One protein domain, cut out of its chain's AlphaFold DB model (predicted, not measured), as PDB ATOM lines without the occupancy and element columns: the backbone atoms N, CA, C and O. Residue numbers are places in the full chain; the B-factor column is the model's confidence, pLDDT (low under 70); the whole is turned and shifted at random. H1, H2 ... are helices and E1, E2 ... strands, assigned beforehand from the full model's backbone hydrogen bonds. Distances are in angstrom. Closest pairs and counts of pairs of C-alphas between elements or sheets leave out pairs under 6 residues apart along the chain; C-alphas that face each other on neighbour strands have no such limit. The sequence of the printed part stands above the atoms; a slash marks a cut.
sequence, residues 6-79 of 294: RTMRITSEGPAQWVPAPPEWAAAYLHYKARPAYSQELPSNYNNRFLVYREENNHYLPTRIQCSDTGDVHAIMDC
ATOM      1  N   ARG A   6     176.179 126.960 110.758       97.38
ATOM      2  CA  ARG A   6     176.633 127.166 109.387       97.38
ATOM      3  C   ARG A   6     178.136 127.041 109.272       97.38
ATOM      4  O   ARG A   6     178.875 127.275 110.226       97.38
ATOM      5  N   THR A   7     178.580 126.712 108.069       96.50
ATOM      6  CA  THR A   7     179.990 126.671 107.696       96.50
ATOM      7  C   THR A   7     180.242 127.484 106.436       96.50
ATOM      8  O   THR A   7     179.363 127.611 105.578       96.50
ATOM      9  N   MET A   8     181.443 128.045 106.332       94.06
ATOM     10  CA  MET A   8     181.872 128.760 105.140       94.06
ATOM     11  C   MET A   8     182.434 127.772 104.116       94.06
ATOM     12  O   MET A   8     183.434 127.100 104.375       94.06
ATOM     13  N   ARG A   9     181.807 127.699 102.939       89.62
ATOM     14  CA  ARG A   9     182.308 126.940 101.791       89.62
ATOM     15  C   ARG A   9     182.864 127.886 100.738       89.62
ATOM     16  O   ARG A   9     182.207 128.849 100.350       89.62
ATOM     17  N   ILE A  10     184.068 127.578 100.271       82.69
ATOM     18  CA  ILE A  10     184.657 128.211  99.096       82.69
ATOM     19  C   ILE A  10     184.152 127.422  97.889       82.69
ATOM     20  O   ILE A  10     184.431 126.231  97.761       82.69
ATOM     21  N   THR A  11     183.353 128.060  97.043       75.69
ATOM     22  CA  THR A  11     182.911 127.478  95.772       75.69
ATOM     23  C   THR A  11     183.955 127.756  94.698       75.69
ATOM     24  O   THR A  11     184.510 128.851  94.669       75.69
ATOM     25  N   SER A  12     184.185 126.814  93.782       76.44
ATOM     26  CA  SER A  12     185.116 126.988  92.655       76.44
ATOM     27  C   SER A  12     184.761 128.160  91.729       76.44
ATOM     28  O   SER A  12     185.619 128.633  90.993       76.44
ATOM     29  N   GLU A  13     183.515 128.637  91.771       74.12
ATOM     30  CA  GLU A  13     182.958 129.605  90.818       74.12
ATOM     31  C   GLU A  13     182.469 130.913  91.471       74.12
ATOM     32  O   GLU A  13     181.781 131.702  90.825       74.12
ATOM     33  N   GLY A  14     182.793 131.184  92.744       76.44
ATOM     34  CA  GLY A  14     182.205 132.340  93.432       76.44
ATOM     35  C   GLY A  14     182.787 132.697  94.802       76.44
ATOM     36  O   GLY A  14     183.664 131.997  95.313       76.44
ATOM     37  N   PRO A  15     182.306 133.806  95.403       80.62
ATOM     38  CA  PRO A  15     182.714 134.226  96.740       80.62
ATOM     39  C   PRO A  15     182.329 133.171  97.779       80.62
ATOM     40  O   PRO A  15     181.376 132.416  97.595       80.62
ATOM     41  N   ALA A  16     183.056 133.135  98.894       86.50
ATOM     42  CA  ALA A  16     182.764 132.207  99.977       86.50
ATOM     43  C   ALA A  16     181.329 132.398 100.502       86.50
ATOM     44  O   ALA A  16     180.897 133.519 100.779       86.50
ATOM     45  N   GLN A  17     180.592 131.296 100.655       91.00
ATOM     46  CA  GLN A  17     179.197 131.313 101.093       91.00
ATOM     47  C   GLN A  17     179.009 130.542 102.393       91.00
ATOM     48  O   GLN A  17     179.629 129.506 102.632       91.00
ATOM     49  N   TRP A  18     178.103 131.044 103.228       93.31
ATOM     50  CA  TRP A  18     177.717 130.397 104.476       93.31
ATOM     51  C   TRP A  18     176.499 129.511 104.268       93.31
ATOM     52  O   TRP A  18     175.377 129.998 104.109       93.31
ATOM     53  N   VAL A  19     176.730 128.207 104.321       95.44
ATOM     54  CA  VAL A  19     175.715 127.172 104.114       95.44
ATOM     55  C   VAL A  19     175.457 126.411 105.416       95.44
ATOM     56  O   VAL A  19     176.313 126.442 106.304       95.44
ATOM     57  N   PRO A  20     174.310 125.723 105.559       97.56
ATOM     58  CA  PRO A  20     174.090 124.815 106.681       97.56
ATOM     59  C   PRO A  20     175.254 123.829 106.838       97.56
ATOM     60  O   PRO A  20     175.739 123.265 105.853       97.56
ATOM     61  N   ALA A  21     175.730 123.651 108.070       97.31
ATOM     62  CA  ALA A  21     176.813 122.718 108.348       97.31
ATOM     63  C   ALA A  21     176.350 121.263 108.125       97.31
ATOM     64  O   ALA A  21     175.194 120.940 108.418       97.31
ATOM     65  N   PRO A  22     177.234 120.364 107.646       97.38
ATOM     66  CA  PRO A  22     176.955 118.931 107.639       97.38
ATOM     67  C   PRO A  22     176.500 118.442 109.027       97.38
ATOM     68  O   PRO A  22     177.033 118.929 110.029       97.38
ATOM     69  N   PRO A  23     175.569 117.471 109.124       97.69
ATOM     70  CA  PRO A  23     175.030 117.029 110.413       97.69
ATOM     71  C   PRO A  23     176.099 116.603 111.429       97.69
ATOM     72  O   PRO A  23     175.998 116.930 112.608       97.69
ATOM     73  N   GLU A  24     177.158 115.930 110.976       97.31
ATOM     74  CA  GLU A  24     178.287 115.522 111.823       97.31
ATOM     75  C   GLU A  24     179.115 116.710 112.341       97.31
ATOM     76  O   GLU A  24     179.537 116.706 113.496       97.31
ATOM     77  N   TRP A  25     179.284 117.765 111.539       97.56
ATOM     78  CA  TRP A  25     179.979 118.985 111.958       97.56
ATOM     79  C   TRP A  25     179.134 119.783 112.945       97.56
ATOM     80  O   TRP A  25     179.655 120.292 113.935       97.56
ATOM     81  N   ALA A  26     177.823 119.856 112.705       97.75
ATOM     82  CA  ALA A  26     176.882 120.456 113.639       97.75
ATOM     83  C   ALA A  26     176.888 119.710 114.984       97.75
ATOM     84  O   ALA A  26     176.955 120.349 116.031       97.75
ATOM     85  N   ALA A  27     176.903 118.373 114.972       97.69
ATOM     86  CA  ALA A  27     177.018 117.561 116.182       97.69
ATOM     87  C   ALA A  27     178.348 117.796 116.921       97.69
ATOM     88  O   ALA A  27     178.337 118.002 118.134       97.69
ATOM     89  N   ALA A  28     179.475 117.845 116.202       97.38
ATOM     90  CA  ALA A  28     180.781 118.167 116.780       97.38
ATOM     91  C   ALA A  28     180.802 119.570 117.413       97.38
ATOM     92  O   ALA A  28     181.314 119.757 118.518       97.38
ATOM     93  N   TYR A  29     180.197 120.556 116.748       96.81
ATOM     94  CA  TYR A  29     180.085 121.921 117.254       96.81
ATOM     95  C   TYR A  29     179.180 122.016 118.489       96.81
ATOM     96  O   TYR A  29     179.505 122.704 119.454       96.81
ATOM     97  N   LEU A  30     178.065 121.284 118.517       95.94
ATOM     98  CA  LEU A  30     177.208 121.203 119.702       95.94
ATOM     99  C   LEU A  30     177.915 120.511 120.868       95.94
ATOM    100  O   LEU A  30     177.799 120.971 122.001       95.94
ATOM    101  N   HIS A  31     178.698 119.463 120.601       95.00
ATOM    102  CA  HIS A  31     179.546 118.829 121.608       95.00
ATOM    103  C   HIS A  31     180.583 119.814 122.175       95.00
ATOM    104  O   HIS A  31     180.759 119.894 123.389       95.00
ATOM    105  N   TYR A  32     181.212 120.624 121.315       94.00
ATOM    106  CA  TYR A  32     182.104 121.711 121.730       94.00
ATOM    107  C   TYR A  32     181.403 122.710 122.663       94.00
ATOM    108  O   TYR A  32     181.961 123.049 123.709       94.00
ATOM    109  N   LYS A  33     180.180 123.136 122.310       91.12
ATOM    110  CA  LYS A  33     179.368 124.099 123.077       91.12
ATOM    111  C   LYS A  33     178.791 123.547 124.378       91.12
ATOM    112  O   LYS A  33     178.509 124.323 125.279       91.12
ATOM    113  N   ALA A  34     178.591 122.235 124.486       90.75
ATOM    114  CA  ALA A  34     178.029 121.606 125.684       90.75
ATOM    115  C   ALA A  34     178.985 121.633 126.891       90.75
ATOM    116  O   ALA A  34     178.599 121.272 128.004       90.75
ATOM    117  N   ARG A  35     180.242 122.037 126.682       82.88
ATOM    118  CA  ARG A  35     181.233 122.162 127.748       82.88
ATOM    119  C   ARG A  35     180.942 123.391 128.618       82.88
ATOM    120  O   ARG A  35     180.348 124.354 128.137       82.88
ATOM    121  N   PRO A  36     181.348 123.381 129.897       78.62
ATOM    122  CA  PRO A  36     181.066 124.487 130.805       78.62
ATOM    123  C   PRO A  36     181.603 125.820 130.268       78.62
ATOM    124  O   PRO A  36     182.797 125.957 130.030       78.62
ATOM    125  N   ALA A  37     180.732 126.826 130.154       61.72
ATOM    126  CA  ALA A  37     181.035 128.135 129.562       61.72
ATOM    127  C   ALA A  37     182.143 128.950 130.274       61.72
ATOM    128  O   ALA A  37     182.534 130.005 129.781       61.72
ATOM    129  N   TYR A  38     182.624 128.493 131.436       54.78
ATOM    130  CA  TYR A  38     183.670 129.146 132.235       54.78
ATOM    131  C   TYR A  38     185.056 128.497 132.096       54.78
ATOM    132  O   TYR A  38     185.995 128.934 132.761       54.78
ATOM    133  N   SER A  39     185.210 127.445 131.285       51.81
ATOM    134  CA  SER A  39     186.535 126.886 131.005       51.81
ATOM    135  C   SER A  39     187.289 127.752 129.996       51.81
ATOM    136  O   SER A  39     186.670 128.402 129.158       51.81
ATOM    137  N   GLN A  40     188.625 127.710 130.028       63.00
ATOM    138  CA  GLN A  40     189.448 128.131 128.886       63.00
ATOM    139  C   GLN A  40     188.861 127.532 127.595       63.00
ATOM    140  O   GLN A  40     188.376 126.397 127.637       63.00
ATOM    141  N   GLU A  41     188.886 128.273 126.478       76.00
ATOM    142  CA  GLU A  41     188.395 127.816 125.163       76.00
ATOM    143  C   GLU A  41     189.291 126.694 124.620       76.00
ATOM    144  O   GLU A  41     190.001 126.845 123.632       76.00
ATOM    145  N   LEU A  42     189.311 125.553 125.299       84.19
ATOM    146  CA  LEU A  42     190.103 124.412 124.901       84.19
ATOM    147  C   LEU A  42     189.490 123.823 123.631       84.19
ATOM    148  O   LEU A  42     188.265 123.807 123.490       84.19
ATOM    149  N   PRO A  43     190.285 123.263 122.720       91.00
ATOM    150  CA  PRO A  43     189.751 122.482 121.615       91.00
ATOM    151  C   PRO A  43     188.874 121.312 122.102       91.00
ATOM    152  O   PRO A  43     189.085 120.765 123.185       91.00
ATOM    153  N   SER A  44     187.872 120.925 121.316       93.12
ATOM    154  CA  SER A  44     187.042 119.737 121.545       93.12
ATOM    155  C   SER A  44     187.266 118.746 120.418       93.12
ATOM    156  O   SER A  44     187.107 119.101 119.252       93.12
ATOM    157  N   ASN A  45     187.613 117.510 120.764       93.81
ATOM    158  CA  ASN A  45     187.685 116.421 119.804       93.81
ATOM    159  C   ASN A  45     186.392 115.596 119.870       93.81
ATOM    160  O   ASN A  45     186.032 115.087 120.932       93.81
ATOM    161  N   TYR A  46     185.695 115.485 118.744       96.12
ATOM    162  CA  TYR A  46     184.475 114.704 118.600       96.12
ATOM    163  C   TYR A  46     184.750 113.448 117.769       96.12
ATOM    164  O   TYR A  46     185.155 113.526 116.605       96.12
ATOM    165  N   ASN A  47     184.530 112.281 118.385       95.06
ATOM    166  CA  ASN A  47     184.724 110.950 117.796       95.06
ATOM    167  C   ASN A  47     186.114 110.707 117.172       95.06
ATOM    168  O   ASN A  47     186.226 109.879 116.276       95.06
ATOM    169  N   ASN A  48     187.164 111.416 117.611       94.31
ATOM    170  CA  ASN A  48     188.504 111.377 117.004       94.31
ATOM    171  C   ASN A  48     188.537 111.769 115.514       94.31
ATOM    172  O   ASN A  48     189.499 111.448 114.823       94.31
ATOM    173  N   ARG A  49     187.493 112.449 115.023       96.75
ATOM    174  CA  ARG A  49     187.339 112.826 113.609       96.75
ATOM    175  C   ARG A  49     187.246 114.326 113.387       96.75
ATOM    176  O   ARG A  49     187.616 114.803 112.319       96.75
ATOM    177  N   PHE A  50     186.733 115.065 114.368       98.00
ATOM    178  CA  PHE A  50     186.513 116.500 114.236       98.00
ATOM    179  C   PHE A  50     187.094 117.240 115.429       98.00
ATOM    180  O   PHE A  50     186.670 117.027 116.564       98.00
ATOM    181  N   LEU A  51     188.037 118.139 115.159       97.31
ATOM    182  CA  LEU A  51     188.585 119.054 116.150       97.31
ATOM    183  C   LEU A  51     187.911 120.418 115.996       97.31
ATOM    184  O   LEU A  51     188.105 121.097 114.992       97.31
ATOM    185  N   VAL A  52     187.127 120.828 116.988       97.25
ATOM    186  CA  VAL A  52     186.492 122.151 117.033       97.25
ATOM    187  C   VAL A  52     187.259 123.036 118.006       97.25
ATOM    188  O   VAL A  52     187.493 122.636 119.145       97.25
ATOM    189  N   TYR A  53     187.657 124.228 117.577       95.69
ATOM    190  CA  TYR A  53     188.456 125.146 118.390       95.69
ATOM    191  C   TYR A  53     188.222 126.598 117.983       95.69
ATOM    192  O   TYR A  53     187.878 126.880 116.834       95.69
ATOM    193  N   ARG A  54     188.437 127.534 118.908       94.00
ATOM    194  CA  ARG A  54     188.611 128.946 118.558       94.00
ATOM    195  C   ARG A  54     190.074 129.243 118.295       94.00
ATOM    196  O   ARG A  54     190.951 128.696 118.963       94.00
ATOM    197  N   GLU A  55     190.338 130.100 117.315       92.94
ATOM    198  CA  GLU A  55     191.700 130.568 117.059       92.94
ATOM    199  C   GLU A  55     192.285 131.168 118.348       92.94
ATOM    200  O   GLU A  55     191.596 131.880 119.079       92.94
ATOM    201  N   GLU A  56     193.533 130.807 118.657       91.62
ATOM    202  CA  GLU A  56     194.273 131.273 119.842       91.62
ATOM    203  C   GLU A  56     193.567 130.995 121.189       91.62
ATOM    204  O   GLU A  56     193.926 131.584 122.205       91.62
ATOM    205  N   ASN A  57     192.572 130.095 121.221       90.00
ATOM    206  CA  ASN A  57     191.702 129.862 122.381       90.00
ATOM    207  C   ASN A  57     191.051 131.162 122.908       90.00
ATOM    208  O   ASN A  57     190.855 131.332 124.112       90.00
ATOM    209  N   ASN A  58     190.727 132.093 122.005       89.12
ATOM    210  CA  ASN A  58     190.130 133.383 122.339       89.12
ATOM    211  C   ASN A  58     188.649 133.417 121.931       89.12
ATOM    212  O   ASN A  58     188.304 133.243 120.760       89.12
ATOM    213  N   HIS A  59     187.754 133.701 122.883       89.50
ATOM    214  CA  HIS A  59     186.299 133.749 122.672       89.50
ATOM    215  C   HIS A  59     185.814 134.863 121.733       89.50
ATOM    216  O   HIS A  59     184.643 134.864 121.352       89.50
ATOM    217  N   TYR A  60     186.679 135.795 121.333       90.50
ATOM    218  CA  TYR A  60     186.373 136.826 120.337       90.50
ATOM    219  C   TYR A  60     186.886 136.506 118.927       90.50
ATOM    220  O   TYR A  60     186.624 137.263 117.984       90.50
ATOM    221  N   LEU A  61     187.607 135.398 118.764       93.00
ATOM    222  CA  LEU A  61     188.135 134.964 117.479       93.00
ATOM    223  C   LEU A  61     187.241 133.905 116.809       93.00
ATOM    224  O   LEU A  61     186.398 133.290 117.476       93.00
ATOM    225  N   PRO A  62     187.386 133.713 115.481       95.62
ATOM    226  CA  PRO A  62     186.682 132.688 114.715       95.62
ATOM    227  C   PRO A  62     186.685 131.310 115.373       95.62
ATOM    228  O   PRO A  62     187.712 130.863 115.887       95.62
ATOM    229  N   THR A  63     185.558 130.600 115.277       96.69
ATOM    230  CA  THR A  63     185.535 129.164 115.571       96.69
ATOM    231  C   THR A  63     185.774 128.368 114.293       96.69
ATOM    232  O   THR A  63     185.238 128.666 113.221       96.69
ATOM    233  N   ARG A  64     186.615 127.346 114.402       97.38
ATOM    234  CA  ARG A  64     187.018 126.466 113.314       97.38
ATOM    235  C   ARG A  64     186.656 125.028 113.645       97.38
ATOM    236  O   ARG A  64     186.620 124.632 114.808       97.38
ATOM    237  N   ILE A  65     186.409 124.258 112.598       97.81
ATOM    238  CA  ILE A  65     186.345 122.804 112.642       97.81
ATOM    239  C   ILE A  65     187.404 122.252 111.696       97.81
ATOM    240  O   ILE A  65     187.481 122.671 110.542       97.81
ATOM    241  N   GLN A  66     188.227 121.339 112.196       97.81
ATOM    242  CA  GLN A  66     189.224 120.618 111.420       97.81
ATOM    243  C   GLN A  66     188.809 119.154 111.283       97.81
ATOM    244  O   GLN A  66     188.507 118.498 112.283       97.81
ATOM    245  N   CYS A  67     188.807 118.643 110.053       97.12
ATOM    246  CA  CYS A  67     188.550 117.234 109.767       97.12
ATOM    247  C   CYS A  67     189.851 116.446 109.929       97.12
ATOM    248  O   CYS A  67     190.809 116.693 109.205       97.12
ATOM    249  N   SER A  68     189.907 115.490 110.855       95.12
ATOM    250  CA  SER A  68     191.113 114.687 111.102       95.12
ATOM    251  C   SER A  68     191.489 113.803 109.910       95.12
ATOM    252  O   SER A  68     192.672 113.580 109.680       95.12
ATOM    253  N   ASP A  69     190.496 113.345 109.140       94.00
ATOM    254  CA  ASP A  69     190.703 112.439 108.003       94.00
ATOM    255  C   ASP A  69     191.414 113.131 106.821       94.00
ATOM    256  O   ASP A  69     192.244 112.517 106.153       94.00
ATOM    257  N   THR A  70     191.102 114.408 106.557       95.62
ATOM    258  CA  THR A  70     191.643 115.173 105.414       95.62
ATOM    259  C   THR A  70     192.629 116.271 105.818       95.62
ATOM    260  O   THR A  70     193.421 116.721 104.996       95.62
ATOM    261  N   GLY A  71     192.591 116.719 107.075       95.69
ATOM    262  CA  GLY A  71     193.311 117.894 107.571       95.69
ATOM    263  C   GLY A  71     192.628 119.233 107.270       95.69
ATOM    264  O   GLY A  71     193.108 120.259 107.762       95.69
ATOM    265  N   ASP A  72     191.520 119.243 106.521       95.88
ATOM    266  CA  ASP A  72     190.849 120.475 106.090       95.88
ATOM    267  C   ASP A  72     190.271 121.259 107.267       95.88
ATOM    268  O   ASP A  72     189.699 120.684 108.198       95.88
ATOM    269  N   VAL A  73     190.371 122.590 107.193       96.50
ATOM    270  CA  VAL A  73     189.887 123.517 108.221       96.50
ATOM    271  C   VAL A  73     188.793 124.406 107.649       96.50
ATOM    272  O   VAL A  73     188.989 125.109 106.658       96.50
ATOM    273  N   HIS A  74     187.652 124.445 108.328       96.62
ATOM    274  CA  HIS A  74     186.499 125.242 107.928       96.62
ATOM    275  C   HIS A  74     186.068 126.189 109.042       96.62
ATOM    276  O   HIS A  74     186.132 125.863 110.226       96.62
ATOM    277  N   ALA A  75     185.602 127.380 108.666       97.06
ATOM    278  CA  ALA A  75     184.880 128.247 109.592       97.06
ATOM    279  C   ALA A  75     183.543 127.600 109.969       97.06
ATOM    280  O   ALA A  75     182.852 127.074 109.091       97.06
ATOM    281  N   ILE A  76     183.171 127.659 111.244       97.69
ATOM    282  CA  ILE A  76     181.896 127.136 111.737       97.69
ATOM    283  C   ILE A  76     181.324 128.057 112.809       97.69
ATOM    284  O   ILE A  76     182.052 128.570 113.651       97.69
ATOM    285  N   MET A  77     180.018 128.289 112.773       96.88
ATOM    286  CA  MET A  77     179.357 129.231 113.669       96.88
ATOM    287  C   MET A  77     177.893 128.850 113.866       96.88
ATOM    288  O   MET A  77     177.240 128.450 112.908       96.88
ATOM    289  N   ASP A  78     177.355 129.041 115.070       97.38
ATOM    290  CA  ASP A  78     175.907 129.049 115.297       97.38
ATOM    291  C   ASP A  78     175.369 130.480 115.181       97.38
ATOM    292  O   ASP A  78     175.604 131.332 116.037       97.38
ATOM    293  N   CYS A  79     174.661 130.767 114.092       96.31
ATOM    294  CA  CYS A  79     174.113 132.092 113.829       96.31
ATOM    295  C   CYS A  79     173.017 132.483 114.834       96.31
ATOM    296  O   CYS A  79     172.819 133.676 115.071       96.31
TER     297      CYS A  79
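Overview. This is residues 6 to 79 of the 294 residues of the protein "RING-type domain-containing protein" of viral metagenome (UniProt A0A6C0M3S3). One strongly twisted sheet of six strands curls round a single helix, H1, which covers one face of the sheet mostly at E4 and E3 and leaves the other face bare. The hairpin E1 and E2 makes one end of the sheet, and E3, E4, E5 and E6 follow one another as a meander, each strand the antiparallel neighbour of the one before. The printed part has 74 residues, with one named helix and six named strands in the order E1, E2, H1, E3, E4, E5, E6; across the sheet the order is E2, E1, E6, E5, E4, E3, all antiparallel. The class is mixed, helices and strands, in two layers, the helix on one face of the sheet. The whole is compact, with a radius of gyration of the C-alphas of 12.3 A, yet elongated in outline, spanning 41 by 26 by 19 A.

Arrangement. E1, residues 6 to 9, and E2, residues 17 to 20, form a hairpin, with N 9 and O 17 2.8 A apart. E6, residues 73 to 78, is antiparallel to E1 at 149 degrees, and N 6 and O 77 are 2.8 A apart. The pairing of E6 is staggered: residues 76 to 77 pair with E1, and residues 73 to 75 with E5, residues 63 to 67. In the hairpin E5 and E6, N 74 and O 65 are 2.8 A apart. E4, residues 50 to 54, forms a hairpin with E5, with N 66 and O 51 at 2.8 A, and another with E3, residues 44 to 46, with N 44 and O 52 at 2.8 A. These N and O pairs are within hydrogen-bond range. E2 and E3 are the edge strands. H1, residues 23 to 33, is on the sheet; its closest C-alphas to E3 are those of Tyr 32 and Ser 44, 5.3 A, and to E4 those of Tyr 29 and Val 52, 6.4 A. In H1 every O i to N i+4 pair is within hydrogen-bond range. E1 and E4 are apart, for instance.

Along the chain. E1 begins at C-alpha 6, (176.633, 127.166, 109.387), and measures 9.5 A; E2 measures 10.0 A. H1 measures 15.1 A from C-alpha 23, (175.030, 117.029, 110.413). E3 measures 6.4 A, E4 13.3 A and E5 13.6 A. E6, 16.6 A, ends at C-alpha 78, (175.907, 129.049, 115.297).

Size, cuts and confidence. The two C-alphas farthest apart are those of Glu 13 and Tyr 38, 41.4 A. The printed part has no cut, and no link is long. The mean pLDDT of the printed part is 90.8; residues 37 to 40 are under 70.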